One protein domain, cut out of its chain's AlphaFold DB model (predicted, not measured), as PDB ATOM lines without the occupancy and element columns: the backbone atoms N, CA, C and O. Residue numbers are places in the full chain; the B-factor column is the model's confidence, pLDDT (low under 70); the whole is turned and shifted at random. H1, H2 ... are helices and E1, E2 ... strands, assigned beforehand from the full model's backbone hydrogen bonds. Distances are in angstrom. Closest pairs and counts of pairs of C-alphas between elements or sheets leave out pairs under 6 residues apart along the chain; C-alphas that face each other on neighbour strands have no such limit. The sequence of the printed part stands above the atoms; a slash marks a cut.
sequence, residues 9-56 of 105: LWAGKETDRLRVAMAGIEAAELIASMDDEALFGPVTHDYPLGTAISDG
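What this domain is: This is residues 9 to 56 of the 105 residues of an uncharacterized protein of Kitasatospora aureofaciens (UniProt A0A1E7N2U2). This is an open, flat model: a short two-stranded ribbon, E1 and E2, whose strands are joined by a wide loop with H1 at its far end, and beyond E2 the backbone runs on through H2 and turns into a thin tail that ends with H3. Residues 36 to 41, with H2, and residues 44 to 56, with H3, stick out free of the ribbon. The printed part has 48 residues, with E1, H1, E2, H2 and H3 in that order along it; the sheet order is E1 - E2, antiparallel, and the class is mixed, helices and strands, with under half of the residues in named elements. The whole is extended, with a radius of gyration of the C-alphas of 16.0 A, and the C-alphas span 41 by 35 by 10 A.

How they stand to each other: Begin at E1, residues 9 to 11, and look across to E2, residues 29 to 33: the two are antiparallel neighbours, with 158 degrees between their directions. C-alphas 10 and 30 face each other at 4.5 A. N 9 and O 32 are 2.9 A apart, and so are N 29 and O 11, both pairs within hydrogen-bond range. Between the strands in the chain you meet H1, residues 20 to 23, which touches no helix. After E2 come H2, residues 37 to 40, and H3, residues 49 to 54, which are apart from each other. E1 is apart from both, and E2 is apart from H3. In H3 every O i to N i+4 pair is within hydrogen-bond range; H1 and H2, with 4 residues each, are too short for such a pair, and in each the one O i to N i+3 pair is not within range.

Where its parts are: Find C-alpha 9 at (34.794, -14.787, 32.831), where E1 begins; it runs 6.7 A to C-alpha 11. H1, from Val 20 to Ala 23, measures 5.7 A. E2 starts at C-alpha 29, at (31.910, -22.012, 29.583), and runs 11.2 A to Ser 33. H2, from Glu 37 to Phe 40, measures 5.0 A. H3 runs 8.6 A from Leu 49 to C-alpha 54, at (33.710, 3.978, 18.623).

The domain as a whole: The two C-alphas farthest apart, those of Met 22 and Ala 38, are 41.5 A from each other. The printed part has no cut. The links H1 to E2 and E2 to H2 are tight, those from E1 to H1 and from H2 to H3 are short, and no link is long. The mean pLDDT of the printed part is 78.7; look for low confidence at residues 13 to 27, which are under 70, with a mean of 49 in H1.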
ATOM      1  N   LEU A   9      33.626 -14.070  33.326       88.44
ATOM      2  CA  LEU A   9      34.794 -14.787  32.831       88.44
ATOM      3  C   LEU A   9      34.351 -16.057  32.118       88.44
ATOM      4  O   LEU A   9      33.643 -16.888  32.685       88.44
ATOM      5  N   TRP A  10      34.817 -16.209  30.885       86.69
ATOM      6  CA  TRP A  10      34.543 -17.359  30.036       86.69
ATOM      7  C   TRP A  10      35.847 -18.114  29.783       86.69
ATOM      8  O   TRP A  10      36.868 -17.486  29.500       86.69
ATOM      9  N   ALA A  11      35.830 -19.442  29.870       81.25
ATOM     10  CA  ALA A  11      36.993 -20.273  29.573       81.25
ATOM     11  C   ALA A  11      36.604 -21.525  28.780       81.25
ATOM     12  O   ALA A  11      35.512 -22.067  28.937       81.25
ATOM     13  N   GLY A  12      37.519 -21.989  27.927       74.44
ATOM     14  CA  GLY A  12      37.436 -23.331  27.351       74.44
ATOM     15  C   GLY A  12      37.752 -24.383  28.416       74.44
ATOM     16  O   GLY A  12      38.529 -24.121  29.343       74.44
ATOM     17  N   LYS A  13      37.166 -25.574  28.294       67.75
ATOM     18  CA  LYS A  13      37.432 -26.674  29.228       67.75
ATOM     19  C   LYS A  13      38.883 -27.131  29.099       67.75
ATOM     20  O   LYS A  13      39.439 -27.193  28.005       67.75
ATOM     21  N   GLU A  14      39.504 -27.508  30.216       62.22
ATOM     22  CA  GLU A  14      40.901 -27.976  30.227       62.22
ATOM     23  C   GLU A  14      41.111 -29.192  29.311       62.22
ATOM     24  O   GLU A  14      42.110 -29.281  28.602       62.22
ATOM     25  N   THR A  15      40.127 -30.097  29.268       59.97
ATOM     26  CA  THR A  15      40.119 -31.284  28.395       59.97
ATOM     27  C   THR A  15      40.101 -30.947  26.911       59.97
ATOM     28  O   THR A  15      40.512 -31.761  26.084       59.97
ATOM     29  N   ASP A  16      39.632 -29.752  26.585       56.72
ATOM     30  CA  ASP A  16      39.413 -29.308  25.226       56.72
ATOM     31  C   ASP A  16      40.608 -28.497  24.699       56.72
ATOM     32  O   ASP A  16      40.882 -28.527  23.503       56.72
ATOM     33  N   ARG A  17      41.466 -27.945  25.574       55.72
ATOM     34  CA  ARG A  17      42.700 -27.216  25.196       55.72
ATOM     35  C   ARG A  17      43.612 -27.949  24.203       55.72
ATOM     36  O   ARG A  17      44.265 -27.299  23.393       55.72
ATOM     37  N   LEU A  18      43.653 -29.285  24.239       54.31
ATOM     38  CA  LEU A  18      44.435 -30.102  23.297       54.31
ATOM     39  C   LEU A  18      43.712 -30.369  21.960       54.31
ATOM     40  O   LEU A  18      44.370 -30.630  20.957       54.31
ATOM     41  N   ARG A  19      42.375 -30.279  21.915       51.81
ATOM     42  CA  ARG A  19      41.557 -30.380  20.687       51.81
ATOM     43  C   ARG A  19      41.325 -29.023  20.009       51.81
ATOM     44  O   ARG A  19      41.146 -28.979  18.790       51.81
ATOM     45  N   VAL A  20      41.411 -27.929  20.770       50.50
ATOM     46  CA  VAL A  20      41.243 -26.528  20.336       50.50
ATOM     47  C   VAL A  20      42.153 -26.155  19.163       50.50
ATOM     48  O   VAL A  20      41.741 -25.403  18.283       50.50
ATOM     49  N   ALA A  21      43.362 -26.721  19.088       50.94
ATOM     50  CA  ALA A  21      44.298 -26.440  17.999       50.94
ATOM     51  C   ALA A  21      43.804 -26.907  16.609       50.94
ATOM     52  O   ALA A  21      44.389 -26.511  15.602       50.94
ATOM     53  N   MET A  22      42.748 -27.733  16.531       46.53
ATOM     54  CA  MET A  22      42.307 -28.364  15.279       46.53
ATOM     55  C   MET A  22      40.860 -28.060  14.851       46.53
ATOM     56  O   MET A  22      40.574 -28.187  13.664       46.53
ATOM     57  N   ALA A  23      39.947 -27.676  15.753       48.50
ATOM     58  CA  ALA A  23      38.503 -27.690  15.450       48.50
ATOM     59  C   ALA A  23      37.812 -26.314  15.357       48.50
ATOM     60  O   ALA A  23      36.653 -26.239  14.960       48.50
ATOM     61  N   GLY A  24      38.511 -25.219  15.660       49.84
ATOM     62  CA  GLY A  24      38.128 -23.874  15.219       49.84
ATOM     63  C   GLY A  24      36.879 -23.227  15.828       49.84
ATOM     64  O   GLY A  24      36.681 -22.048  15.556       49.84
ATOM     65  N   ILE A  25      36.059 -23.898  16.643       54.66
ATOM     66  CA  ILE A  25      34.967 -23.261  17.401       54.66
ATOM     67  C   ILE A  25      34.723 -24.066  18.681       54.66
ATOM     68  O   ILE A  25      34.346 -25.233  18.605       54.66
ATOM     69  N   GLU A  26      34.882 -23.439  19.848       57.00
ATOM     70  CA  GLU A  26      34.423 -24.010  21.119       57.00
ATOM     71  C   GLU A  26      33.318 -23.170  21.749       57.00
ATOM     72  O   GLU A  26      33.297 -21.944  21.629       57.00
ATOM     73  N   ALA A  27      32.415 -23.850  22.457       58.62
ATOM     74  CA  ALA A  27      31.482 -23.223  23.379       58.62
ATOM     75  C   ALA A  27      32.242 -22.871  24.666       58.62
ATOM     76  O   ALA A  27      32.547 -23.748  25.471       58.62
ATOM     77  N   ALA A  28      32.581 -21.593  24.836       72.50
ATOM     78  CA  ALA A  28      33.189 -21.109  26.069       72.50
ATOM     79  C   ALA A  28      32.211 -21.281  27.245       72.50
ATOM     80  O   ALA A  28      31.035 -20.931  27.142       72.50
ATOM     81  N   GLU A  29      32.693 -21.819  28.362       81.94
ATOM     82  CA  GLU A  29      31.910 -22.012  29.583       81.94
ATOM     83  C   GLU A  29      32.080 -20.807  30.515       81.94
ATOM     84  O   GLU A  29      33.183 -20.274  30.659       81.94
ATOM     85  N   LEU A  30      30.989 -20.362  31.146       84.94
ATOM     86  CA  LEU A  30      31.030 -19.302  32.152       84.94
ATOM     87  C   LEU A  30      31.629 -19.866  33.444       84.94
ATOM     88  O   LEU A  30      31.000 -20.679  34.114       84.94
ATOM     89  N   ILE A  31      32.831 -19.421  33.803       89.00
ATOM     90  CA  ILE A  31      33.562 -19.925  34.977       89.00
ATOM     91  C   ILE A  31      33.430 -19.023  36.204       89.00
ATOM     92  O   ILE A  31      33.623 -19.479  37.328       89.00
ATOM     93  N   ALA A  32      33.109 -17.744  36.005       88.81
ATOM     94  CA  ALA A  32      32.837 -16.810  37.089       88.81
ATOM     95  C   ALA A  32      31.957 -15.662  36.596       88.81
ATOM     96  O   ALA A  32      32.075 -15.226  35.447       88.81
ATOM     97  N   SER A  33      31.102 -15.155  37.479       93.38
ATOM     98  CA  SER A  33      30.236 -14.018  37.191       93.38
ATOM     99  C   SER A  33      30.015 -13.149  38.423       93.38
ATOM    100  O   SER A  33      29.947 -13.652  39.542       93.38
ATOM    101  N   MET A  34      29.870 -11.846  38.190       95.38
ATOM    102  CA  MET A  34      29.444 -10.853  39.174       95.38
ATOM    103  C   MET A  34      27.947 -10.503  39.068       95.38
ATOM    104  O   MET A  34      27.540  -9.432  39.500       95.38
ATOM    105  N   ASP A  35      27.124 -11.386  38.494       93.38
ATOM    106  CA  ASP A  35      25.682 -11.141  38.302       93.38
ATOM    107  C   ASP A  35      24.851 -11.176  39.607       93.38
ATOM    108  O   ASP A  35      23.675 -10.819  39.591       93.38
ATOM    109  N   ASP A  36      25.420 -11.618  40.735       94.50
ATOM    110  CA  ASP A  36      24.721 -11.632  42.028       94.50
ATOM    111  C   ASP A  36      24.678 -10.229  42.653       94.50
ATOM    112  O   ASP A  36      25.602  -9.799  43.349       94.50
ATOM    113  N   GLU A  37      23.576  -9.514  42.431       93.38
ATOM    114  CA  GLU A  37      23.366  -8.166  42.969       93.38
ATOM    115  C   GLU A  37      23.298  -8.120  44.504       93.38
ATOM    116  O   GLU A  37      23.584  -7.072  45.087       93.38
ATOM    117  N   ALA A  38      22.970  -9.224  45.187       94.94
ATOM    118  CA  ALA A  38      22.972  -9.254  46.651       94.94
ATOM    119  C   ALA A  38      24.402  -9.196  47.216       94.94
ATOM    120  O   ALA A  38      24.611  -8.683  48.317       94.94
ATOM    121  N   LEU A  39      25.382  -9.691  46.451       93.81
ATOM    122  CA  LEU A  39      26.797  -9.685  46.812       93.81
ATOM    123  C   LEU A  39      27.557  -8.489  46.216       93.81
ATOM    124  O   LEU A  39      28.379  -7.875  46.900       93.81
ATOM    125  N   PHE A  40      27.296  -8.155  44.950       93.44
ATOM    126  CA  PHE A  40      28.069  -7.163  44.192       93.44
ATOM    127  C   PHE A  40      27.373  -5.805  44.043       93.44
ATOM    128  O   PHE A  40      28.045  -4.810  43.754       93.44
ATOM    129  N   GLY A  41      26.066  -5.732  44.309       92.81
ATOM    130  CA  GLY A  41      25.240  -4.560  44.025       92.81
ATOM    131  C   GLY A  41      24.976  -4.364  42.524       92.81
ATOM    132  O   GLY A  41      25.507  -5.101  41.693       92.81
ATOM    133  N   PRO A  42      24.158  -3.365  42.154       94.44
ATOM    134  CA  PRO A  42      23.875  -3.061  40.756       94.44
ATOM    135  C   PRO A  42      25.078  -2.406  40.064       94.44
ATOM    136  O   PRO A  42      25.893  -1.721  40.689       94.44
ATOM    137  N   VAL A  43      25.144  -2.538  38.738       92.50
ATOM    138  CA  VAL A  43      26.127  -1.816  37.921       92.50
ATOM    139  C   VAL A  43      25.730  -0.342  37.836       92.50
ATOM    140  O   VAL A  43      24.736   0.014  37.210       92.50
ATOM    141  N   THR A  44      26.512   0.536  38.465       93.25
ATOM    142  CA  THR A  44      26.241   1.986  38.491       93.25
ATOM    143  C   THR A  44      26.854   2.748  37.317       93.25
ATOM    144  O   THR A  44      26.418   3.855  37.010       93.25
ATOM    145  N   HIS A  45      27.895   2.200  36.689       92.50
ATOM    146  CA  HIS A  45      28.560   2.787  35.530       92.50
ATOM    147  C   HIS A  45      29.168   1.676  34.672       92.50
ATOM    148  O   HIS A  45      29.843   0.799  35.211       92.50
ATOM    149  N   ASP A  46      28.938   1.732  33.362       92.25
ATOM    150  CA  ASP A  46      29.496   0.801  32.383       92.25
ATOM    151  C   ASP A  46      30.057   1.584  31.190       92.25
ATOM    152  O   ASP A  46      29.457   2.561  30.735       92.25
ATOM    153  N   TYR A  47      31.220   1.158  30.706       93.62
ATOM    154  CA  TYR A  47      31.902   1.738  29.554       93.62
ATOM    155  C   TYR A  47      32.504   0.607  28.707       93.62
ATOM    156  O   TYR A  47      33.669   0.233  28.884       93.62
ATOM    157  N   PRO A  48      31.697  -0.005  27.819       91.75
ATOM    158  CA  PRO A  48      32.075  -1.234  27.138       91.75
ATOM    159  C   PRO A  48      33.120  -0.986  26.044       91.75
ATOM    160  O   PRO A  48      33.188   0.084  25.435       91.75
ATOM    161  N   LEU A  49      33.900  -2.025  25.724       87.88
ATOM    162  CA  LEU A  49      34.987  -1.962  24.739       87.88
ATOM    163  C   LEU A  49      34.534  -1.421  23.369       87.88
ATOM    164  O   LEU A  49      35.251  -0.641  22.750       87.88
ATOM    165  N   GLY A  50      33.343  -1.812  22.899       87.81
ATOM    166  CA  GLY A  50      32.794  -1.336  21.624       87.81
ATOM    167  C   GLY A  50      32.546   0.175  21.597       87.81
ATOM    168  O   GLY A  50      32.838   0.825  20.592       87.81
ATOM    169  N   THR A  51      32.084   0.742  22.714       90.75
ATOM    170  CA  THR A  51      31.938   2.193  22.888       90.75
ATOM    171  C   THR A  51      33.305   2.865  22.940       90.75
ATOM    172  O   THR A  51      33.545   3.786  22.172       90.75
ATOM    173  N   ALA A  52      34.252   2.334  23.722       88.44
ATOM    174  CA  ALA A  52      35.610   2.882  23.795       88.44
ATOM    175  C   ALA A  52      36.333   2.917  22.430       88.44
ATOM    176  O   ALA A  52      37.112   3.836  22.170       88.44
ATOM    177  N   ILE A  53      36.069   1.934  21.561       87.44
ATOM    178  CA  ILE A  53      36.560   1.905  20.175       87.44
ATOM    179  C   ILE A  53      35.850   2.952  19.311       87.44
ATOM    180  O   ILE A  53      36.503   3.657  18.544       87.44
ATOM    181  N   SER A  54      34.523   3.048  19.419       86.88
ATOM    182  CA  SER A  54      33.710   3.978  18.623       86.88
ATOM    183  C   SER A  54      34.030   5.439  18.943       86.88
ATOM    184  O   SER A  54      34.130   6.257  18.034       86.88
ATOM    185  N   ASP A  55      34.274   5.737  20.218       90.44
ATOM    186  CA  ASP A  55      34.641   7.068  20.706       90.44
ATOM    187  C   ASP A  55      36.109   7.423  20.395       90.44
ATOM    188  O   ASP A  55      36.563   8.529  20.681       90.44
ATOM    189  N   GLY A  56      36.882   6.488  19.825       87.31
ATOM    190  CA  GLY A  56      38.297   6.682  19.498       87.31
ATOM    191  C   GLY A  56      39.220   6.753  20.717       87.31
ATOM    192  O   GLY A  56      40.394   7.093  20.574       87.31
TER     193      GLY A  56